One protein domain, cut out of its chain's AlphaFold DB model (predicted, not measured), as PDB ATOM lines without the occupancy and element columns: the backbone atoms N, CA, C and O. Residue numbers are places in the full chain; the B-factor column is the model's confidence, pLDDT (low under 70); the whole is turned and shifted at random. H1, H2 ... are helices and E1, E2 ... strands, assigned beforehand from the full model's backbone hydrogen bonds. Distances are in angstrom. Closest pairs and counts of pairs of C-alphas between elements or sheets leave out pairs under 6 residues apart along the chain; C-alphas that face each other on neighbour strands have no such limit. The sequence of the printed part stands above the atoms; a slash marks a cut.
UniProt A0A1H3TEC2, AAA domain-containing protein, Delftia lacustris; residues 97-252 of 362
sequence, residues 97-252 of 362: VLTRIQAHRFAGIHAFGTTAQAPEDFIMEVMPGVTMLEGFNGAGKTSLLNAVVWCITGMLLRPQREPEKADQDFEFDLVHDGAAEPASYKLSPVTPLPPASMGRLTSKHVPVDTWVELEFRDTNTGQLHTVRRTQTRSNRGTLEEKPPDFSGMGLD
ATOM      1  N   VAL A  97      -8.489  24.115 -17.419       92.31
ATOM      2  CA  VAL A  97      -9.783  24.624 -16.946       92.31
ATOM      3  C   VAL A  97      -9.534  25.744 -15.949       92.31
ATOM      4  O   VAL A  97      -8.762  25.569 -15.011       92.31
ATOM      5  N   LEU A  98     -10.182  26.890 -16.146       93.88
ATOM      6  CA  LEU A  98     -10.147  27.999 -15.196       93.88
ATOM      7  C   LEU A  98     -10.819  27.566 -13.885       93.88
ATOM      8  O   LEU A  98     -11.985  27.177 -13.903       93.88
ATOM      9  N   THR A  99     -10.092  27.640 -12.772       95.50
ATOM     10  CA  THR A  99     -10.569  27.257 -11.432       95.50
ATOM     11  C   THR A  99     -10.748  28.445 -10.506       95.50
ATOM     12  O   THR A  99     -11.553  28.377  -9.577       95.50
ATOM     13  N   ARG A 100     -10.040  29.552 -10.747       97.19
ATOM     14  CA  ARG A 100     -10.122  30.739  -9.892       97.19
ATOM     15  C   ARG A 100      -9.854  32.020 -10.665       97.19
ATOM     16  O   ARG A 100      -8.944  32.085 -11.490       97.19
ATOM     17  N   ILE A 101     -10.636  33.046 -10.349       98.00
ATOM     18  CA  ILE A 101     -10.438  34.427 -10.789       98.00
ATOM     19  C   ILE A 101     -10.160  35.259  -9.545       98.00
ATOM     20  O   ILE A 101     -10.974  35.271  -8.619       98.00
ATOM     21  N   GLN A 102      -9.040  35.975  -9.534       98.12
ATOM     22  CA  GLN A 102      -8.740  36.978  -8.524       98.12
ATOM     23  C   GLN A 102      -8.487  38.327  -9.191       98.12
ATOM     24  O   GLN A 102      -7.781  38.412 -10.193       98.12
ATOM     25  N   ALA A 103      -9.084  39.388  -8.660       97.94
ATOM     26  CA  ALA A 103      -8.951  40.726  -9.217       97.94
ATOM     27  C   ALA A 103      -8.727  41.759  -8.118       97.94
ATOM     28  O   ALA A 103      -9.327  41.682  -7.046       97.94
ATOM     29  N   HIS A 104      -7.928  42.768  -8.437       96.62
ATOM     30  CA  HIS A 104      -7.651  43.906  -7.578       96.62
ATOM     31  C   HIS A 104      -7.900  45.196  -8.338       96.62
ATOM     32  O   HIS A 104      -7.333  45.394  -9.418       96.62
ATOM     33  N   ARG A 105      -8.744  46.064  -7.763       94.75
ATOM     34  CA  ARG A 105      -9.154  47.347  -8.354       94.75
ATOM     35  C   ARG A 105      -9.398  47.202  -9.853       94.75
ATOM     36  O   ARG A 105      -8.710  47.833 -10.658       94.75
ATOM     37  N   PHE A 106     -10.360  46.355 -10.219       95.94
ATOM     38  CA  PHE A 106     -10.673  46.077 -11.618       95.94
ATOM     39  C   PHE A 106     -12.077  46.553 -11.996       95.94
ATOM     40  O   PHE A 106     -13.080  45.955 -11.607       95.94
ATOM     41  N   ALA A 107     -12.137  47.607 -12.810       92.56
ATOM     42  CA  ALA A 107     -13.329  48.154 -13.452       92.56
ATOM     43  C   ALA A 107     -14.584  48.106 -12.552       92.56
ATOM     44  O   ALA A 107     -14.556  48.572 -11.421       92.56
ATOM     45  N   GLY A 108     -15.689  47.545 -13.049       91.62
ATOM     46  CA  GLY A 108     -16.946  47.415 -12.311       91.62
ATOM     47  C   GLY A 108     -17.021  46.226 -11.347       91.62
ATOM     48  O   GLY A 108     -18.121  45.921 -10.901       91.62
ATOM     49  N   ILE A 109     -15.914  45.522 -11.066       93.69
ATOM     50  CA  ILE A 109     -15.869  44.491 -10.009       93.69
ATOM     51  C   ILE A 109     -15.712  45.157  -8.639       93.69
ATOM     52  O   ILE A 109     -16.308  44.716  -7.659       93.69
ATOM     53  N   HIS A 110     -14.943  46.245  -8.577       93.88
ATOM     54  CA  HIS A 110     -14.641  46.956  -7.340       93.88
ATOM     55  C   HIS A 110     -15.213  48.370  -7.351       93.88
ATOM     56  O   HIS A 110     -15.284  49.023  -8.388       93.88
ATOM     57  N   ALA A 111     -15.511  48.896  -6.165       88.44
ATOM     58  CA  ALA A 111     -15.394  50.333  -5.946       88.44
ATOM     59  C   ALA A 111     -13.902  50.683  -5.810       88.44
ATOM     60  O   ALA A 111     -13.143  49.903  -5.238       88.44
ATOM     61  N   PHE A 112     -13.463  51.850  -6.288       86.75
ATOM     62  CA  PHE A 112     -12.039  52.226  -6.250       86.75
ATOM     63  C   PHE A 112     -11.428  52.213  -4.830       86.75
ATOM     64  O   PHE A 112     -10.232  51.962  -4.668       86.75
ATOM     65  N   GLY A 113     -12.243  52.479  -3.802       84.94
ATOM     66  CA  GLY A 113     -11.782  52.715  -2.434       84.94
ATOM     67  C   GLY A 113     -11.212  54.127  -2.282       84.94
ATOM     68  O   GLY A 113     -11.751  55.083  -2.843       84.94
ATOM     69  N   THR A 114     -10.111  54.264  -1.547       80.81
ATOM     70  CA  THR A 114      -9.348  55.520  -1.442       80.81
ATOM     71  C   THR A 114      -7.940  55.333  -1.996       80.81
ATOM     72  O   THR A 114      -7.495  54.209  -2.203       80.81
ATOM     73  N   THR A 115      -7.195  56.416  -2.219       74.81
ATOM     74  CA  THR A 115      -5.786  56.310  -2.634       74.81
ATOM     75  C   THR A 115      -4.909  55.623  -1.583       74.81
ATOM     76  O   THR A 115      -3.975  54.922  -1.952       74.81
ATOM     77  N   ALA A 116      -5.229  55.780  -0.295       77.94
ATOM     78  CA  ALA A 116      -4.484  55.182   0.814       77.94
ATOM     79  C   ALA A 116      -4.937  53.753   1.162       77.94
ATOM     80  O   ALA A 116      -4.172  52.995   1.751       77.94
ATOM     81  N   GLN A 117      -6.171  53.386   0.813       84.88
ATOM     82  CA  GLN A 117      -6.765  52.103   1.166       84.88
ATOM     83  C   GLN A 117      -7.484  51.505  -0.041       84.88
ATOM     84  O   GLN A 117      -8.531  51.995  -0.477       84.88
ATOM     85  N   ALA A 118      -6.895  50.441  -0.580       87.06
ATOM     86  CA  ALA A 118      -7.498  49.649  -1.637       87.06
ATOM     87  C   ALA A 118      -8.685  48.822  -1.110       87.06
ATOM     88  O   ALA A 118      -8.708  48.479   0.076       87.06
ATOM     89  N   PRO A 119      -9.675  48.515  -1.967       90.00
ATOM     90  CA  PRO A 119     -10.696  47.527  -1.650       90.00
ATOM     91  C   PRO A 119     -10.059  46.145  -1.458       90.00
ATOM     92  O   PRO A 119      -8.949  45.890  -1.928       90.00
ATOM     93  N   GLU A 120     -10.784  45.250  -0.795       94.31
ATOM     94  CA  GLU A 120     -10.404  43.841  -0.731       94.31
ATOM     95  C   GLU A 120     -10.375  43.222  -2.136       94.31
ATOM     96  O   GLU A 120     -11.165  43.584  -3.020       94.31
ATOM     97  N   ASP A 121      -9.451  42.287  -2.344       96.38
ATOM     98  CA  ASP A 121      -9.370  41.543  -3.590       96.38
ATOM     99  C   ASP A 121     -10.660  40.749  -3.812       96.38
ATOM    100  O   ASP A 121     -11.175  40.073  -2.924       96.38
ATOM    101  N   PHE A 122     -11.170  40.799  -5.038       96.81
ATOM    102  CA  PHE A 122     -12.284  39.950  -5.435       96.81
ATOM    103  C   PHE A 122     -11.748  38.556  -5.738       96.81
ATOM    104  O   PHE A 122     -10.798  38.431  -6.509       96.81
ATOM    105  N   ILE A 123     -12.373  37.521  -5.178       97.25
ATOM    106  CA  ILE A 123     -12.027  36.120  -5.425       97.25
ATOM    107  C   ILE A 123     -13.299  35.375  -5.824       97.25
ATOM    108  O   ILE A 123     -14.295  35.403  -5.103       97.25
ATOM    109  N   MET A 124     -13.251  34.678  -6.955       95.94
ATOM    110  CA  MET A 124     -14.311  33.779  -7.398       95.94
ATOM    111  C   MET A 124     -13.719  32.437  -7.806       95.94
ATOM    112  O   MET A 124     -12.864  32.368  -8.691       95.94
ATOM    113  N   GLU A 125     -14.210  31.371  -7.186       95.69
ATOM    114  CA  GLU A 125     -13.936  30.008  -7.628       95.69
ATOM    115  C   GLU A 125     -14.866  29.641  -8.786       95.69
ATOM    116  O   GLU A 125     -16.062  29.940  -8.779       95.69
ATOM    117  N   VAL A 126     -14.292  29.012  -9.805       92.88
ATOM    118  CA  VAL A 126     -14.983  28.591 -11.018       92.88
ATOM    119  C   VAL A 126     -15.027  27.074 -11.027       92.88
ATOM    120  O   VAL A 126     -14.001  26.395 -11.000       92.88
ATOM    121  N   MET A 127     -16.241  26.539 -11.073       85.75
ATOM    122  CA  MET A 127     -16.450  25.104 -11.209       85.75
ATOM    123  C   MET A 127     -16.257  24.688 -12.675       85.75
ATOM    124  O   MET A 127     -16.640  25.438 -13.578       85.75
ATOM    125  N   PRO A 128     -15.719  23.485 -12.941       81.38
ATOM    126  CA  PRO A 128     -15.657  22.950 -14.295       81.38
ATOM    127  C   PRO A 128     -17.042  22.913 -14.956       81.38
ATOM    128  O   PRO A 128     -18.024  22.507 -14.336       81.38
ATOM    129  N   GLY A 129     -17.108  23.291 -16.234       84.44
ATOM    130  CA  GLY A 129     -18.342  23.294 -17.021       84.44
ATOM    131  C   GLY A 129     -18.845  24.700 -17.337       84.44
ATOM    132  O   GLY A 129     -18.063  25.602 -17.631       84.44
ATOM    133  N   VAL A 130     -20.169  24.876 -17.339       87.38
ATOM    134  CA  VAL A 130     -20.818  26.142 -17.705       87.38
ATOM    135  C   VAL A 130     -21.133  26.940 -16.444       87.38
ATOM    136  O   VAL A 130     -21.915  26.497 -15.607       87.38
ATOM    137  N   THR A 131     -20.558  28.138 -16.335       88.44
ATOM    138  CA  THR A 131     -20.886  29.104 -15.277       88.44
ATOM    139  C   THR A 131     -21.809  30.183 -15.838       88.44
ATOM    140  O   THR A 131     -21.451  30.867 -16.798       88.44
ATOM    141  N   MET A 132     -22.993  30.351 -15.244       90.56
ATOM    142  CA  MET A 132     -23.945  31.406 -15.608       90.56
ATOM    143  C   MET A 132     -23.811  32.593 -14.650       90.56
ATOM    144  O   MET A 132     -23.871  32.421 -13.437       90.56
ATOM    145  N   LEU A 133     -23.652  33.799 -15.202       89.56
ATOM    146  CA  LEU A 133     -23.570  35.045 -14.439       89.56
ATOM    147  C   LEU A 133     -24.864  35.846 -14.614       89.56
ATOM    148  O   LEU A 133     -25.108  36.412 -15.681       89.56
ATOM    149  N   GLU A 134     -25.676  35.922 -13.563       92.25
ATOM    150  CA  GLU A 134     -26.939  36.668 -13.541       92.25
ATOM    151  C   GLU A 134     -26.861  37.863 -12.580       92.25
ATOM    152  O   GLU A 134     -26.127  37.854 -11.596       92.25
ATOM    153  N   GLY A 135     -27.597  38.930 -12.885       91.31
ATOM    154  CA  GLY A 135     -27.678  40.114 -12.035       91.31
ATOM    155  C   GLY A 135     -28.156  41.344 -12.796       91.31
ATOM    156  O   GLY A 135     -28.238  41.344 -14.027       91.31
ATOM    157  N   PHE A 136     -28.423  42.427 -12.072       90.50
ATOM    158  CA  PHE A 136     -28.889  43.686 -12.654       90.50
ATOM    159  C   PHE A 136     -27.846  44.346 -13.570       90.50
ATOM    160  O   PHE A 136     -26.651  44.020 -13.564       90.50
ATOM    161  N   ASN A 137     -28.295  45.285 -14.401       87.19
ATOM    162  CA  ASN A 137     -27.389  46.126 -15.178       87.19
ATOM    163  C   ASN A 137     -26.490  46.930 -14.231       87.19
ATOM    164  O   ASN A 137     -26.946  47.416 -13.203       87.19
ATOM    165  N   GLY A 138     -25.201  47.020 -14.561       83.31
ATOM    166  CA  GLY A 138     -24.208  47.666 -13.698       83.31
ATOM    167  C   GLY A 138     -23.639  46.787 -12.578       83.31
ATOM    168  O   GLY A 138     -22.660  47.187 -11.968       83.31
ATOM    169  N   ALA A 139     -24.138  45.563 -12.360       87.88
ATOM    170  CA  ALA A 139     -23.635  44.654 -11.316       87.88
ATOM    171  C   ALA A 139     -22.240  44.036 -11.595       87.88
ATOM    172  O   ALA A 139     -21.888  43.023 -11.006       87.88
ATOM    173  N   GLY A 140     -21.471  44.561 -12.554       90.38
ATOM    174  CA  GLY A 140     -20.112  44.078 -12.835       90.38
ATOM    175  C   GLY A 140     -19.994  42.807 -13.691       90.38
ATOM    176  O   GLY A 140     -18.880  42.377 -13.963       90.38
ATOM    177  N   LYS A 141     -21.092  42.230 -14.207       91.94
ATOM    178  CA  LYS A 141     -21.064  40.995 -15.034       91.94
ATOM    179  C   LYS A 141     -20.077  41.063 -16.209       91.94
ATOM    180  O   LYS A 141     -19.211  40.208 -16.366       91.94
ATOM    181  N   THR A 142     -20.185  42.111 -17.028       90.88
ATOM    182  CA  THR A 142     -19.273  42.334 -18.160       90.88
ATOM    183  C   THR A 142     -17.854  42.638 -17.685       90.88
ATOM    184  O   THR A 142     -16.900  42.273 -18.360       90.88
ATOM    185  N   SER A 143     -17.695  43.279 -16.522       94.12
ATOM    186  CA  SER A 143     -16.381  43.539 -15.927       94.12
ATOM    187  C   SER A 143     -15.694  42.251 -15.482       94.12
ATOM    188  O   SER A 143     -14.504  42.114 -15.723       94.12
ATOM    189  N   LEU A 144     -16.434  41.284 -14.939       95.12
ATOM    190  CA  LEU A 144     -15.908  39.963 -14.596       95.12
ATOM    191  C   LEU A 144     -15.442  39.192 -15.838       95.12
ATOM    192  O   LEU A 144     -14.328  38.675 -15.857       95.12
ATOM    193  N   LEU A 145     -16.239  39.189 -16.912       93.00
ATOM    194  CA  LEU A 145     -15.811  38.613 -18.192       93.00
ATOM    195  C   LEU A 145     -14.564  39.329 -18.740       93.00
ATOM    196  O   LEU A 145     -13.614  38.684 -19.181       93.00
ATOM    197  N   ASN A 146     -14.543  40.661 -18.670       95.00
ATOM    198  CA  ASN A 146     -13.398  41.458 -19.099       95.00
ATOM    199  C   ASN A 146     -12.159  41.248 -18.233       95.00
ATOM    200  O   ASN A 146     -11.072  41.366 -18.776       95.00
ATOM    201  N   ALA A 147     -12.274  40.899 -16.951       96.69
ATOM    202  CA  ALA A 147     -11.113  40.555 -16.134       96.69
ATOM    203  C   ALA A 147     -10.388  39.338 -16.719       96.69
ATOM    204  O   ALA A 147      -9.173  39.378 -16.921       96.69
ATOM    205  N   VAL A 148     -11.142  38.300 -17.094       95.25
ATOM    206  CA  VAL A 148     -10.593  37.099 -17.739       95.25
ATOM    207  C   VAL A 148      -9.977  37.445 -19.096       95.25
ATOM    208  O   VAL A 148      -8.803  37.160 -19.340       95.25
ATOM    209  N   VAL A 149     -10.739  38.102 -19.976       94.12
ATOM    210  CA  VAL A 149     -10.286  38.418 -21.342       94.12
ATOM    211  C   VAL A 149      -9.092  39.369 -21.331       94.12
ATOM    212  O   VAL A 149      -8.132  39.137 -22.069       94.12
ATOM    213  N   TRP A 150      -9.109  40.394 -20.480       95.62
ATOM    214  CA  TRP A 150      -8.006  41.338 -20.339       95.62
ATOM    215  C   TRP A 150      -6.770  40.652 -19.779       95.62
ATOM    216  O   TRP A 150      -5.702  40.808 -20.362       95.62
ATOM    217  N   CYS A 151      -6.893  39.838 -18.725       95.44
ATOM    218  CA  CYS A 151      -5.747  39.109 -18.188       95.44
ATOM    219  C   CYS A 151      -5.063  38.300 -19.293       95.44
ATOM    220  O   CYS A 151      -3.866  38.463 -19.525       95.44
ATOM    221  N   ILE A 152      -5.838  37.534 -20.059       92.38
ATOM    222  CA  ILE A 152      -5.331  36.662 -21.120       92.38
ATOM    223  C   ILE A 152      -4.764  37.466 -22.304       92.38
ATOM    224  O   ILE A 152      -3.651  37.203 -22.755       92.38
ATOM    225  N   THR A 153      -5.493  38.464 -22.806       88.81
ATOM    226  CA  THR A 153      -5.227  39.061 -24.132       88.81
ATOM    227  C   THR A 153      -4.808  40.529 -24.116       88.81
ATOM    228  O   THR A 153      -4.284  41.017 -25.115       88.81
ATOM    229  N   GLY A 154      -5.034  41.245 -23.015       91.06
ATOM    230  CA  GLY A 154      -4.888  42.703 -22.924       91.06
ATOM    231  C   GLY A 154      -6.030  43.488 -23.581       91.06
ATOM    232  O   GLY A 154      -5.986  44.717 -23.623       91.06
ATOM    233  N   MET A 155      -7.053  42.799 -24.095       90.19
ATOM    234  CA  MET A 155      -8.207  43.411 -24.755       90.19
ATOM    235  C   MET A 155      -9.407  43.505 -23.809       90.19
ATOM    236  O   MET A 155      -9.587  42.669 -22.924       90.19
ATOM    237  N   LEU A 156     -10.267  44.487 -24.052       91.38
ATOM    238  CA  LEU A 156     -11.548  44.669 -23.380       91.38
ATOM    239  C   LEU A 156     -12.690  44.491 -24.370       91.38
ATOM    240  O   LEU A 156     -12.710  45.112 -25.429       91.38
ATOM    241  N   LEU A 157     -13.670  43.673 -24.000       89.69
ATOM    242  CA  LEU A 157     -14.907  43.506 -24.745       89.69
ATOM    243  C   LEU A 157     -15.860  44.666 -24.451       89.69
ATOM    244  O   LEU A 157     -16.085  45.039 -23.291       89.69
ATOM    245  N   ARG A 158     -16.467  45.208 -25.510       85.31
ATOM    246  CA  ARG A 158     -17.474  46.268 -25.442       85.31
ATOM    247  C   ARG A 158     -18.759  45.798 -26.140       85.31
ATOM    248  O   ARG A 158     -18.677  45.288 -27.250       85.31
ATOM    249  N   PRO A 159     -19.953  45.982 -25.544       71.69
ATOM    250  CA  PRO A 159     -21.204  45.444 -26.097       71.69
ATOM    251  C   PRO A 159     -21.569  45.905 -27.519       71.69
ATOM    252  O   PRO A 159     -22.341  45.234 -28.191       71.69
ATOM    253  N   GLN A 160     -21.066  47.059 -27.965       75.00
ATOM    254  CA  GLN A 160     -21.435  47.687 -29.244       75.00
ATOM    255  C   GLN A 160     -20.225  48.252 -30.001       75.00
ATOM    256  O   GLN A 160     -20.375  49.080 -30.897       75.00
ATOM    257  N   ARG A 161     -19.011  47.864 -29.605       77.88
ATOM    258  CA  ARG A 161     -17.773  48.332 -30.232       77.88
ATOM    259  C   ARG A 161     -16.815  47.168 -30.376       77.88
ATOM    260  O   ARG A 161     -16.879  46.214 -29.601       77.88
ATOM    261  N   GLU A 162     -15.906  47.293 -31.333       77.19
ATOM    262  CA  GLU A 162     -14.778  46.380 -31.436       77.19
ATOM    263  C   GLU A 162     -14.023  46.309 -30.100       77.19
ATOM    264  O   GLU A 162     -13.922  47.325 -29.398       77.19
ATOM    265  N   PRO A 163     -13.491  45.130 -29.736       84.94
ATOM    266  CA  PRO A 163     -12.596  45.006 -28.606       84.94
ATOM    267  C   PRO A 163     -11.459  46.024 -28.681       84.94
ATOM    268  O   PRO A 163     -10.797  46.166 -29.710       84.94
ATOM    269  N   GLU A 164     -11.210  46.706 -27.572       86.75
ATOM    270  CA  GLU A 164     -10.212  47.771 -27.480       86.75
ATOM    271  C   GLU A 164      -9.077  47.382 -26.534       86.75
ATOM    272  O   GLU A 164      -9.227  46.499 -25.688       86.75
ATOM    273  N   LYS A 165      -7.927  48.036 -26.679       87.56
ATOM    274  CA  LYS A 165      -6.823  47.894 -25.729       87.56
ATOM    275  C   LYS A 165      -7.068  48.753 -24.490       87.56
ATOM    276  O   LYS A 165      -7.729  49.784 -24.561       87.56
ATOM    277  N   ALA A 166      -6.480  48.342 -23.372       86.94
ATOM    278  CA  ALA A 166      -6.515  49.083 -22.112       86.94
ATOM    279  C   ALA A 166      -5.310  50.032 -21.922       86.94
ATOM    280  O   ALA A 166      -5.023  50.435 -20.799       86.94
ATOM    281  N   ASP A 167      -4.581  50.361 -22.992       84.56
ATOM    282  CA  ASP A 167      -3.314  51.110 -22.954       84.56
ATOM    283  C   ASP A 167      -3.483  52.636 -23.044       84.56
ATOM    284  O   ASP A 167      -2.503  53.376 -22.948       84.56
ATOM    285  N   GLN A 168      -4.717  53.121 -23.205       86.19
ATOM    286  CA  GLN A 168      -5.026  54.542 -23.339       86.19
ATOM    287  C   GLN A 168      -5.962  55.017 -22.236       86.19
ATOM    288  O   GLN A 168      -7.015  54.428 -22.003       86.19
ATOM    289  N   ASP A 169      -5.581  56.123 -21.596       91.12
ATOM    290  CA  ASP A 169      -6.441  56.815 -20.643       91.12
ATOM    291  C   ASP A 169      -7.671  57.409 -21.333       91.12
ATOM    292  O   ASP A 169      -7.590  57.918 -22.455       91.12
ATOM    293  N   PHE A 170      -8.780  57.455 -20.600       90.44
ATOM    294  CA  PHE A 170      -9.931  58.282 -20.935       90.44
ATOM    295  C   PHE A 170     -10.090  59.420 -19.926       90.44
ATOM    296  O   PHE A 170      -9.693  59.308 -18.763       90.44
ATOM    297  N   GLU A 171     -10.653  60.533 -20.390       93.56
ATOM    298  CA  GLU A 171     -10.971  61.690 -19.556       93.56
ATOM    299  C   GLU A 171     -12.371  61.535 -18.954       93.56
ATOM    300  O   GLU A 171     -13.302  61.083 -19.626       93.56
ATOM    301  N   PHE A 172     -12.513  61.894 -17.681       92.56
ATOM    302  CA  PHE A 172     -13.797  61.926 -16.992       92.56
ATOM    303  C   PHE A 172     -13.835  63.066 -15.979       92.56
ATOM    304  O   PHE A 172     -12.809  63.458 -15.418       92.56
ATOM    305  N   ASP A 173     -15.042  63.555 -15.720       93.62
ATOM    306  CA  ASP A 173     -15.289  64.604 -14.745       93.62
ATOM    307  C   ASP A 173     -15.893  64.003 -13.476       93.62
ATOM    308  O   ASP A 173     -16.854  63.232 -13.527       93.62
ATOM    309  N   LEU A 174     -15.319  64.360 -12.328       91.44
ATOM    310  CA  LEU A 174     -15.772  63.929 -11.012       91.44
ATOM    311  C   LEU A 174     -16.218  65.136 -10.192       91.44
ATOM    312  O   LEU A 174     -15.432  66.046  -9.910       91.44
ATOM    313  N   VAL A 175     -17.481  65.119  -9.775       92.62
ATOM    314  CA  VAL A 175     -18.002  66.058  -8.781       92.62
ATOM    315  C   VAL A 175     -17.697  65.483  -7.405       92.62
ATOM    316  O   VAL A 175     -18.222  64.438  -7.035       92.62
ATOM    317  N   HIS A 176     -16.804  66.152  -6.681       89.69
ATOM    318  CA  HIS A 176     -16.429  65.780  -5.316       89.69
ATOM    319  C   HIS A 176     -17.517  66.182  -4.323       89.69
ATOM    320  O   HIS A 176     -18.164  67.216  -4.508       89.69
ATOM    321  N   ASP A 177     -17.670  65.420  -3.244       87.62
ATOM    322  CA  ASP A 177     -18.626  65.740  -2.182       87.62
ATOM    323  C   ASP A 177     -18.374  67.158  -1.631       87.62
ATOM    324  O   ASP A 177     -17.277  67.501  -1.189       87.62
ATOM    325  N   GLY A 178     -19.401  68.013  -1.690       83.31
ATOM    326  CA  GLY A 178     -19.327  69.406  -1.236       83.31
ATOM    327  C   GLY A 178     -18.638  70.385  -2.201       83.31
ATOM    328  O   GLY A 178     -18.512  71.563  -1.867       83.31
ATOM    329  N   ALA A 179     -18.215  69.948  -3.392       85.31
ATOM    330  CA  ALA A 179     -17.689  70.833  -4.430       85.31
ATOM    331  C   ALA A 179     -18.793  71.294  -5.397       85.31
ATOM    332  O   ALA A 179     -19.604  70.494  -5.851       85.31
ATOM    333  N   ALA A 180     -18.785  72.583  -5.751       82.44
ATOM    334  CA  ALA A 180     -19.713  73.144  -6.740       82.44
ATOM    335  C   ALA A 180     -19.319  72.802  -8.189       82.44
ATOM    336  O   ALA A 180     -20.186  72.632  -9.037       82.44
ATOM    337  N   GLU A 181     -18.016  72.684  -8.457       88.38
ATOM    338  CA  GLU A 181     -17.474  72.474  -9.801       88.38
ATOM    339  C   GLU A 181     -16.801  71.098  -9.930       88.38
ATOM    340  O   GLU A 181     -16.040  70.704  -9.026       88.38
ATOM    341  N   PRO A 182     -17.012  70.383 -11.052       90.81
ATOM    342  CA  PRO A 182     -16.342  69.121 -11.326       90.81
ATOM    343  C   PRO A 182     -14.829  69.307 -11.490       90.81
ATOM    344  O   PRO A 182     -14.334  70.352 -11.914       90.81
ATOM    345  N   ALA A 183     -14.076  68.264 -11.158       91.44
ATOM    346  CA  ALA A 183     -12.658  68.164 -11.469       91.44
ATOM    347  C   ALA A 183     -12.444  67.105 -12.555       91.44
ATOM    348  O   ALA A 183     -12.979  66.004 -12.461       91.44
ATOM    349  N   SER A 184     -11.640  67.447 -13.562       93.62
ATOM    350  CA  SER A 184     -11.363  66.569 -14.699       93.62
ATOM    351  C   SER A 184     -10.103  65.736 -14.467       93.62
ATOM    352  O   SER A 184      -9.040  66.279 -14.130       93.62
ATOM    353  N   TYR A 185     -10.217  64.426 -14.668       93.31
ATOM    354  CA  TYR A 185      -9.167  63.439 -14.439       93.31
ATOM    355  C   TYR A 185      -9.011  62.478 -15.621       93.31
ATOM    356  O   TYR A 185      -9.881  62.356 -16.480       93.31
ATOM    357  N   LYS A 186      -7.882  61.768 -15.639       93.19
ATOM    358  CA  LYS A 186      -7.539  60.702 -16.582       93.19
ATOM    359  C   LYS A 186      -7.458  59.366 -15.863       93.19
ATOM    360  O   LYS A 186      -6.785  59.262 -14.832       93.19
ATOM    361  N   LEU A 187      -8.117  58.358 -16.424       92.81
ATOM    362  CA  LEU A 187      -8.227  57.021 -15.850       92.81
ATOM    363  C   LEU A 187      -8.004  55.947 -16.909       92.81
ATOM    364  O   LEU A 187      -8.375  56.120 -18.068       92.81
ATOM    365  N   SER A 188      -7.441  54.818 -16.484       93.62
ATOM    366  CA  SER A 188      -7.352  53.638 -17.333       93.62
ATOM    367  C   SER A 188      -8.715  52.932 -17.453       93.62
ATOM    368  O   SER A 188      -9.419  52.804 -16.450       93.62
ATOM    369  N   PRO A 189      -9.074  52.375 -18.627       92.31
ATOM    370  CA  PRO A 189     -10.302  51.603 -18.836       92.31
ATOM    371  C   PRO A 189     -10.498  50.396 -17.906       92.31
ATOM    372  O   PRO A 189     -11.629  49.919 -17.777       92.31
ATOM    373  N   VAL A 190      -9.424  49.877 -17.296       94.56
ATOM    374  CA  VAL A 190      -9.474  48.740 -16.356       94.56
ATOM    375  C   VAL A 190      -9.502  49.156 -14.893       94.56
ATOM    376  O   VAL A 190      -9.741  48.312 -14.033       94.56
ATOM    377  N   THR A 191      -9.304  50.432 -14.585       93.81
ATOM    378  CA  THR A 191      -9.345  50.924 -13.209       93.81
ATOM    379  C   THR A 191     -10.779  51.341 -12.844       93.81
ATOM    380  O   THR A 191     -11.461  51.962 -13.661       93.81
ATOM    381  N   PRO A 192     -11.276  50.999 -11.641       93.38
ATOM    382  CA  PRO A 192     -12.578  51.426 -11.159       93.38
ATOM    383  C   PRO A 192     -12.709  52.943 -11.161       93.38
ATOM    384  O   PRO A 192     -11.737  53.660 -10.933       93.38
ATOM    385  N   LEU A 193     -13.929  53.437 -11.354       91.62
ATOM    386  CA  LEU A 193     -14.192  54.863 -11.201       91.62
ATOM    387  C   LEU A 193     -14.023  55.265  -9.725       91.62
ATOM    388  O   LEU A 193     -14.615  54.621  -8.850       91.62
ATOM    389  N   PRO A 194     -13.235  56.314  -9.426       90.75
ATOM    390  CA  PRO A 194     -13.155  56.866  -8.082       90.75
ATOM    391  C   PRO A 194     -14.519  57.361  -7.583       90.75
ATOM    392  O   PRO A 194     -15.270  57.952  -8.364       90.75
ATOM    393  N   PRO A 195     -14.861  57.153  -6.299       89.50
ATOM    394  CA  PRO A 195     -16.089  57.693  -5.728       89.50
ATOM    395  C   PRO A 195     -15.988  59.213  -5.529       89.50
ATOM    396  O   PRO A 195     -14.896  59.747  -5.354       89.50
ATOM    397  N   ALA A 196     -17.132  59.901  -5.463       88.88
ATOM    398  CA  ALA A 196     -17.208  61.340  -5.161       88.88
ATOM    399  C   ALA A 196     -16.629  61.713  -3.780       88.88
ATOM    400  O   ALA A 196     -16.196  62.844  -3.570       88.88
ATOM    401  N   SER A 197     -16.581  60.745  -2.861       86.69
ATOM    402  CA  SER A 197     -15.994  60.885  -1.528       86.69
ATOM    403  C   SER A 197     -14.462  60.841  -1.515       86.69
ATOM    404  O   SER A 197     -13.841  61.104  -0.484       86.69
ATOM    405  N   MET A 198     -13.825  60.488  -2.638       84.81
ATOM    406  CA  MET A 198     -12.376  60.572  -2.771       84.81
ATOM    407  C   MET A 198     -11.935  62.035  -2.666       84.81
ATOM    408  O   MET A 198     -12.518  62.900  -3.292       84.81
ATOM    409  N   GLY A 199     -10.860  62.328  -1.930       82.62
ATOM    410  CA  GLY A 199     -10.282  63.674  -1.933       82.62
ATOM    411  C   GLY A 199      -9.724  64.074  -3.306       82.62
ATOM    412  O   GLY A 199      -9.246  63.234  -4.070       82.62
ATOM    413  N   ARG A 200      -9.719  65.377  -3.613       85.50
ATOM    414  CA  ARG A 200      -9.122  65.894  -4.855       85.50
ATOM    415  C   ARG A 200      -7.660  65.467  -4.984       85.50
ATOM    416  O   ARG A 200      -6.844  65.707  -4.097       85.50
ATOM    417  N   LEU A 201      -7.325  64.885  -6.133       84.25
ATOM    418  CA  LEU A 201      -5.948  64.548  -6.474       84.25
ATOM    419  C   LEU A 201      -5.168  65.803  -6.879       84.25
ATOM    420  O   LEU A 201      -5.707  66.706  -7.522       84.25
ATOM    421  N   THR A 202      -3.880  65.830  -6.543       83.56
ATOM    422  CA  THR A 202      -2.935  66.860  -7.001       83.56
ATOM    423  C   THR A 202      -2.577  66.697  -8.479       83.56
ATOM    424  O   THR A 202      -2.301  67.678  -9.166       83.56
ATOM    425  N   SER A 203      -2.602  65.460  -8.979       85.50
ATOM    426  CA  SER A 203      -2.405  65.112 -10.386       85.50
ATOM    427  C   SER A 203      -3.744  64.926 -11.097       85.50
ATOM    428  O   SER A 203      -4.712  64.456 -10.501       85.50
ATOM    429  N   LYS A 204      -3.782  65.217 -12.404       89.06
ATOM    430  CA  LYS A 204      -4.918  64.850 -13.265       89.06
ATOM    431  C   LYS A 204      -5.015  63.342 -13.494       89.06
ATOM    432  O   LYS A 204      -6.069  62.868 -13.887       89.06
ATOM    433  N   HIS A 205      -3.943  62.586 -13.276       90.19
ATOM    434  CA  HIS A 205      -3.953  61.139 -13.466       90.19
ATOM    435  C   HIS A 205      -4.334  60.427 -12.175       90.19
ATOM    436  O   HIS A 205      -3.686  60.617 -11.143       90.19
ATOM    437  N   VAL A 206      -5.345  59.567 -12.256       90.25
ATOM    438  CA  VAL A 206      -5.709  58.680 -11.151       90.25
ATOM    439  C   VAL A 206      -4.611  57.618 -10.977       90.25
ATOM    440  O   VAL A 206      -4.107  57.096 -11.984       90.25
ATOM    441  N   PRO A 207      -4.203  57.297  -9.732       89.69
ATOM    442  CA  PRO A 207      -3.290  56.191  -9.464       89.69
ATOM    443  C   PRO A 207      -3.821  54.869 -10.027       89.69
ATOM    444  O   PRO A 207      -5.019  54.605  -9.971       89.69
ATOM    445  N   VAL A 208      -2.919  54.044 -10.560       92.38
ATOM    446  CA  VAL A 208      -3.256  52.734 -11.128       92.38
ATOM    447  C   VAL A 208      -2.312  51.689 -10.551       92.38
ATOM    448  O   VAL A 208      -1.093  51.831 -10.657       92.38
ATOM    449  N   ASP A 209      -2.900  50.655  -9.965       93.31
ATOM    450  CA  ASP A 209      -2.274  49.450  -9.413       93.31
ATOM    451  C   ASP A 209      -3.165  48.214  -9.651       93.31
ATOM    452  O   ASP A 209      -3.216  47.279  -8.857       93.31
ATOM    453  N   THR A 210      -3.892  48.220 -10.768       95.62
ATOM    454  CA  THR A 210      -4.862  47.193 -11.147       95.62
ATOM    455  C   THR A 210      -4.170  45.887 -11.549       95.62
ATOM    456  O   THR A 210      -3.231  45.882 -12.349       95.62
ATOM    457  N   TRP A 211      -4.673  44.746 -11.079       97.56
ATOM    458  CA  TRP A 211      -4.232  43.442 -11.575       97.56
ATOM    459  C   TRP A 211      -5.351  42.404 -11.569       97.56
ATOM    460  O   TRP A 211      -6.327  42.503 -10.828       97.56
ATOM    461  N   VAL A 212      -5.188  41.399 -12.425       98.44
ATOM    462  CA  VAL A 212      -6.035  40.205 -12.471       98.44
ATOM    463  C   VAL A 212      -5.125  38.990 -12.518       98.44
ATOM    464  O   VAL A 212      -4.147  38.970 -13.269       98.44
ATOM    465  N   GLU A 213      -5.454  37.993 -11.713       98.44
ATOM    466  CA  GLU A 213      -4.811  36.692 -11.679       98.44
ATOM    467  C   GLU A 213      -5.839  35.602 -11.966       98.44
ATOM    468  O   GLU A 213      -6.949  35.602 -11.432       98.44
ATOM    469  N   LEU A 214      -5.461  34.677 -12.840       97.56
ATOM    470  CA  LEU A 214      -6.256  33.520 -13.209       97.56
ATOM    471  C   LEU A 214      -5.492  32.261 -12.826       97.56
ATOM    472  O   LEU A 214      -4.301  32.141 -13.120       97.56
ATOM    473  N   GLU A 215      -6.192  31.314 -12.219       96.62
ATOM    474  CA  GLU A 215      -5.673  29.980 -11.949       96.62
ATOM    475  C   GLU A 215      -6.317  28.978 -12.902       96.62
ATOM    476  O   GLU A 215      -7.542  28.897 -13.017       96.62
ATOM    477  N   PHE A 216      -5.477  28.204 -13.573       94.12
ATOM    478  CA  PHE A 216      -5.871  27.131 -14.460       94.12
ATOM    479  C   PHE A 216      -5.407  25.797 -13.900       94.12
ATOM    480  O   PHE A 216      -4.260  25.656 -13.483       94.12
ATOM    481  N   ARG A 217      -6.271  24.791 -13.965       93.31
ATOM    482  CA  ARG A 217      -5.928  23.404 -13.675       93.31
ATOM    483  C   ARG A 217      -5.721  22.637 -14.968       93.31
ATOM    484  O   ARG A 217      -6.627  22.601 -15.802       93.31
ATOM    485  N   ASP A 218      -4.573  21.990 -15.108       92.25
ATOM    486  CA  ASP A 218      -4.375  20.958 -16.123       92.25
ATOM    487  C   ASP A 218      -5.241  19.740 -15.774       92.25
ATOM    488  O   ASP A 218      -5.119  19.146 -14.703       92.25
ATOM    489  N   THR A 219      -6.147  19.375 -16.671       88.88
ATOM    490  CA  THR A 219      -7.056  18.233 -16.487       88.88
ATOM    491  C   THR A 219      -6.350  16.880 -16.533       88.88
ATOM    492  O   THR A 219      -6.877  15.920 -15.970       88.88
ATOM    493  N   ASN A 220      -5.169  16.792 -17.149       88.94
ATOM    494  CA  ASN A 220      -4.410  15.546 -17.249       88.94
ATOM    495  C   ASN A 220      -3.557  15.304 -16.001       88.94
ATOM    496  O   ASN A 220      -3.509  14.187 -15.492       88.94
ATOM    497  N   THR A 221      -2.874  16.340 -15.511       89.50
ATOM    498  CA  THR A 221      -1.927  16.225 -14.386       89.50
ATOM    499  C   THR A 221      -2.511  16.686 -13.051       89.50
ATOM    500  O   THR A 221      -1.972  16.359 -11.996       89.50
ATOM    501  N   GLY A 222      -3.600  17.458 -13.069       89.56
ATOM    502  CA  GLY A 222      -4.139  18.143 -11.895       89.56
ATOM    503  C   GLY A 222      -3.313  19.353 -11.449       89.56
ATOM    504  O   GLY A 222      -3.673  19.986 -10.455       89.56
ATOM    505  N   GLN A 223      -2.226  19.685 -12.154       91.81
ATOM    506  CA  GLN A 223      -1.343  20.791 -11.804       91.81
ATOM    507  C   GLN A 223      -2.064  22.137 -11.934       91.81
ATOM    508  O   GLN A 223      -2.820  22.366 -12.877       91.81
ATOM    509  N   LEU A 224      -1.813  23.032 -10.975       93.50
ATOM    510  CA  LEU A 224      -2.317  24.402 -10.998       93.50
ATOM    511  C   LEU A 224      -1.274  25.344 -11.603       93.50
ATOM    512  O   LEU A 224      -0.091  25.286 -11.265       93.50
ATOM    513  N   HIS A 225      -1.740  26.228 -12.477       94.06
ATOM    514  CA  HIS A 225      -0.956  27.246 -13.161       94.06
ATOM    515  C   HIS A 225      -1.608  28.604 -12.943       94.06
ATOM    516  O   HIS A 225      -2.762  28.814 -13.309       94.06
ATOM    517  N   THR A 226      -0.859  29.542 -12.376       95.50
ATOM    518  CA  THR A 226      -1.323  30.911 -12.156       95.50
ATOM    519  C   THR A 226      -0.716  31.844 -13.185       95.50
ATOM    520  O   THR A 226       0.501  31.847 -13.381       95.50
ATOM    521  N   VAL A 227      -1.545  32.681 -13.796       95.38
ATOM    522  CA  VAL A 227      -1.105  33.735 -14.710       95.38
ATOM    523  C   VAL A 227      -1.674  35.068 -14.261       95.38
ATOM    524  O   VAL A 227      -2.836  35.154 -13.871       95.38
ATOM    525  N   ARG A 228      -0.860  36.122 -14.319       97.06
ATOM    526  CA  ARG A 228      -1.240  37.445 -13.821       97.06
ATOM    527  C   ARG A 228      -0.912  38.525 -14.835       97.06
ATOM    528  O   ARG A 228       0.217  38.592 -15.316       97.06
ATOM    529  N   ARG A 229      -1.878  39.405 -15.096       97.12
ATOM    530  CA  ARG A 229      -1.648  40.682 -15.779       97.12
ATOM    531  C   ARG A 229      -1.738  41.815 -14.772       97.12
ATOM    532  O   ARG A 229      -2.642  41.846 -13.937       97.12
ATOM    533  N   THR A 230      -0.816  42.758 -14.877       97.31
ATOM    534  CA  THR A 230      -0.757  43.925 -13.997       97.31
ATOM    535  C   THR A 230      -0.653  45.183 -14.834       97.31
ATOM    536  O   THR A 230       0.099  45.216 -15.805       97.31
ATOM    537  N   GLN A 231      -1.382  46.217 -14.438       96.44
ATOM    538  CA  GLN A 231      -1.234  47.557 -14.967       96.44
ATOM    539  C   GLN A 231      -0.920  48.511 -13.823       96.44
ATOM    540  O   GLN A 231      -1.611  48.538 -12.807       96.44
ATOM    541  N   THR A 232       0.131  49.297 -14.001       94.62
ATOM    542  CA  THR A 232       0.574  50.308 -13.046       94.62
ATOM    543  C   THR A 232       0.746  51.643 -13.739       94.62
ATOM    544  O   THR A 232       0.928  51.709 -14.955       94.62
ATOM    545  N   ARG A 233       0.728  52.732 -12.973       90.50
ATOM    546  CA  ARG A 233       1.127  54.044 -13.487       90.50
ATOM    547  C   ARG A 233       2.527  54.401 -13.002       90.50
ATOM    548  O   ARG A 233       2.790  54.399 -11.804       90.50
ATOM    549  N   SER A 234       3.408  54.739 -13.937       86.25
ATOM    550  CA  SER A 234       4.752  55.229 -13.628       86.25
ATOM    551  C   SER A 234       4.714  56.608 -12.957       86.25
ATOM    552  O   SER A 234       3.752  57.368 -13.098       86.25
ATOM    553  N   ASN A 235       5.824  57.003 -12.325       77.00
ATOM    554  CA  ASN A 235       5.990  58.343 -11.739       77.00
ATOM    555  C   ASN A 235       5.847  59.486 -12.765       77.00
ATOM    556  O   ASN A 235       5.634  60.634 -12.386       77.00
ATOM    557  N   ARG A 236       5.966  59.185 -14.066       76.81
ATOM    558  CA  ARG A 236       5.784  60.144 -15.169       76.81
ATOM    559  C   ARG A 236       4.335  60.230 -15.660       76.81
ATOM    560  O   ARG A 236       4.056  60.983 -16.585       76.81
ATOM    561  N   GLY A 237       3.424  59.460 -15.068       79.06
ATOM    562  CA  GLY A 237       2.012  59.426 -15.443       79.06
ATOM    563  C   GLY A 237       1.685  58.480 -16.600       79.06
ATOM    564  O   GLY A 237       0.519  58.383 -16.967       79.06
ATOM    565  N   THR A 238       2.660  57.760 -17.161       87.38
ATOM    566  CA  THR A 238       2.443  56.782 -18.243       87.38
ATOM    567  C   THR A 238       1.953  55.447 -17.685       87.38
ATOM    568  O   THR A 238       2.464  55.003 -16.654       87.38
ATOM    569  N   LEU A 239       0.987  54.816 -18.363       91.31
ATOM    570  CA  LEU A 239       0.543  53.454 -18.062       91.31
ATOM    571  C   LEU A 239       1.613  52.441 -18.478       91.31
ATOM    572  O   LEU A 239       2.120  52.480 -19.597       91.31
ATOM    573  N   GLU A 240       1.926  51.523 -17.576       92.06
ATOM    574  CA  GLU A 240       2.819  50.394 -17.798       92.06
ATOM    575  C   GLU A 240       2.031  49.110 -17.568       92.06
ATOM    576  O   GLU A 240       1.357  48.957 -16.550       92.06
ATOM    577  N   GLU A 241       2.105  48.186 -18.519       92.75
ATOM    578  CA  GLU A 241       1.390  46.918 -18.445       92.75
ATOM    579  C   GLU A 241       2.378  45.756 -18.504       92.75
ATOM    580  O   GLU A 241       3.197  45.656 -19.420       92.75
ATOM    581  N   LYS A 242       2.285  44.858 -17.523       93.44
ATOM    582  CA  LYS A 242       3.015  43.596 -17.487       93.44
ATOM    583  C   LYS A 242       2.077  42.476 -17.952       93.44
ATOM    584  O   LYS A 242       1.125  42.168 -17.226       93.44
ATOM    585  N   PRO A 243       2.313  41.871 -19.132       89.69
ATOM    586  CA  PRO A 243       1.494  40.768 -19.622       89.69
ATOM    587  C   PRO A 243       1.701  39.496 -18.776       89.69
ATOM    588  O   PRO A 243       2.742  39.358 -18.126       89.69
ATOM    589  N   PRO A 244       0.741  38.555 -18.802       90.56
ATOM    590  CA  PRO A 244       0.907  37.239 -18.199       90.56
ATOM    591  C   PRO A 244       1.967  36.414 -18.929       90.56
ATOM    592  O   PRO A 244       2.185  36.571 -20.133       90.56
ATOM    593  N   ASP A 245       2.568  35.479 -18.201       87.00
ATOM    594  CA  ASP A 245       3.467  34.474 -18.755       87.00
ATOM    595  C   ASP A 245       2.747  33.123 -18.862       87.00
ATOM    596  O   ASP A 245       2.378  32.525 -17.855       87.00
ATOM    597  N   PHE A 246       2.545  32.657 -20.095       85.19
ATOM    598  CA  PHE A 246       1.926  31.362 -20.404       85.19
ATOM    599  C   PHE A 246       2.948  30.279 -20.778       85.19
ATOM    600  O   PHE A 246       2.553  29.167 -21.135       85.19
ATOM    601  N   SER A 247       4.253  30.570 -20.710       78.94
ATOM    602  CA  SER A 247       5.310  29.645 -21.141       78.94
ATOM    603  C   SER A 247       5.233  28.292 -20.428       78.94
ATOM    604  O   SER A 247       5.354  27.252 -21.072       78.94
ATOM    605  N   GLY A 248       4.914  28.296 -19.129       77.69
ATOM    606  CA  GLY A 248       4.740  27.084 -18.323       77.69
ATOM    607  C   GLY A 248       3.526  26.222 -18.693       77.69
ATOM    608  O   GLY A 248       3.438  25.094 -18.223       77.69
ATOM    609  N   MET A 249       2.605  26.730 -19.517       82.62
ATOM    610  CA  MET A 249       1.428  25.996 -20.002       82.62
ATOM    611  C   MET A 249       1.570  25.546 -21.466       82.62
ATOM    612  O   MET A 249       0.721  24.809 -21.964       82.62
ATOM    613  N   GLY A 250       2.603  26.014 -22.179       76.62
ATOM    614  CA  GLY A 250       2.796  25.736 -23.607       76.62
ATOM    615  C   GLY A 250       1.734  26.359 -24.527       76.62
ATOM    616  O   GLY A 250       1.631  25.972 -25.689       76.62
ATOM    617  N   LEU A 251       0.931  27.308 -24.027       76.56
ATOM    618  CA  LEU A 251      -0.153  27.927 -24.790       76.56
ATOM    619  C   LEU A 251       0.365  29.073 -25.665       76.56
ATOM    620  O   LEU A 251       1.030  29.994 -25.191       76.56
ATOM    621  N   ASP A 252       0.002  29.043 -26.947       70.88
ATOM    622  CA  ASP A 252       0.291  30.130 -27.878       70.88
ATOM    623  C   ASP A 252      -0.658  31.322 -27.653       70.88
ATOM    624  O   ASP A 252      -1.878  31.175 -27.527       70.88
TER     625      ASP A 252
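Overview. This is residues 97 to 252 of the 362 residues of the protein "AAA domain-containing protein" of Delftia lacustris (UniProt A0A1H3TEC2). A twisted sheet of five strands, E2, E1, E7, E8 and E9, has the one named helix, H1, laid across one of its faces, and the small hairpin of E3 and E4 lies beyond H1, on the side away from the sheet. A second small hairpin, E5 and E6, lies near one end of the long axis, while the turn of the long hairpin E7 and E8 lies at the opposite end. The printed part has 156 residues, with named elements in the order E1, E2, H1, E3, E4, E5, E6, E7, E8, E9, one helix and nine strands; the large sheet is antiparallel throughout. Under half of the residues, 68 of 156, are in named elements, and the class is mostly strand. The whole is compact, with a radius of gyration of the C-alphas of 16.9 A, yet elongated, spanning 60 by 36 by 32 A.

Along the chain. In the large sheet, E1 is residues 97 to 104, 21.5 A from first to last C-alpha, and begins at C-alpha 97 at (-9.783, 24.624, -16.946). E2 is residues 122 to 125. The two longest strands are E7, residues 209 to 218, 29.3 A, and E8, residues 224 to 233, 29.9 A. E9, residues 239 to 242, ends at C-alpha 242 at (3.015, 43.596, -17.487). H1 is residues 141 to 153, 18.4 A long, starting at C-alpha 141 at (-21.064, 40.995, -15.034). E3 is residues 155 to 158 and E4 residues 161 to 165, 11.8 A. E5 is residues 170 to 174 and E6 residues 183 to 187, each 12.8 A.

Arrangement. The large sheet runs E2, E1, E7, E8, E9, with E2 and E9 as edge strands. E1 and E7 are antiparallel at 166 degrees between directions, and N 102 and O 213 are 2.8 A apart, within hydrogen-bond range. E7 and E8 form a hairpin at 167 degrees, with N 216 and O 225 at 2.8 A. E8 and E9 form another, with N 232 and O 240 at 2.8 A. E7, E8 and E9 make a meander, each strand the antiparallel neighbour of the one before. E1 and E2 are also a hairpin, with N 103 and O 122 at 2.9 A. H1 is on this sheet at a height of 9.1 A, giving two layers, a helix on one face of a sheet. It lies over E1, E7 and E8 and runs across the strands, at 74 degrees to E1 on the local plane. The closest C-alphas of H1 and E8 are those of Cys 151 and Arg 229, 5.0 A apart. Every O i to N i+4 pair in H1 is within hydrogen-bond range. The closest C-alphas of H1 and E3 are those of Asn 146 and Leu 156, 5.7 A apart. E3 and E4 are a hairpin, with N 156 and O 164 at 2.8 A, and H1 and E4 are apart. E5 and E6 are a hairpin at 145 degrees, with N 172 and O 185 at 2.9 A. E4 and E5 are apart, and so are E6 and E7.

Size, cuts and confidence. The two C-alphas farthest apart are those of Ala 180 and Asn 220, 60.5 A. The printed part has no cut. The long links are E1 to E2, E2 to H1 and E6 to E7; the last has 21 residues, 188 to 208. In the link E2 to H1, residues 126 to 140, the C-alphas lie 11 to 24 A from the mean of all C-alphas. The mean pLDDT of the printed part is 89.8, and no printed residue is under 70.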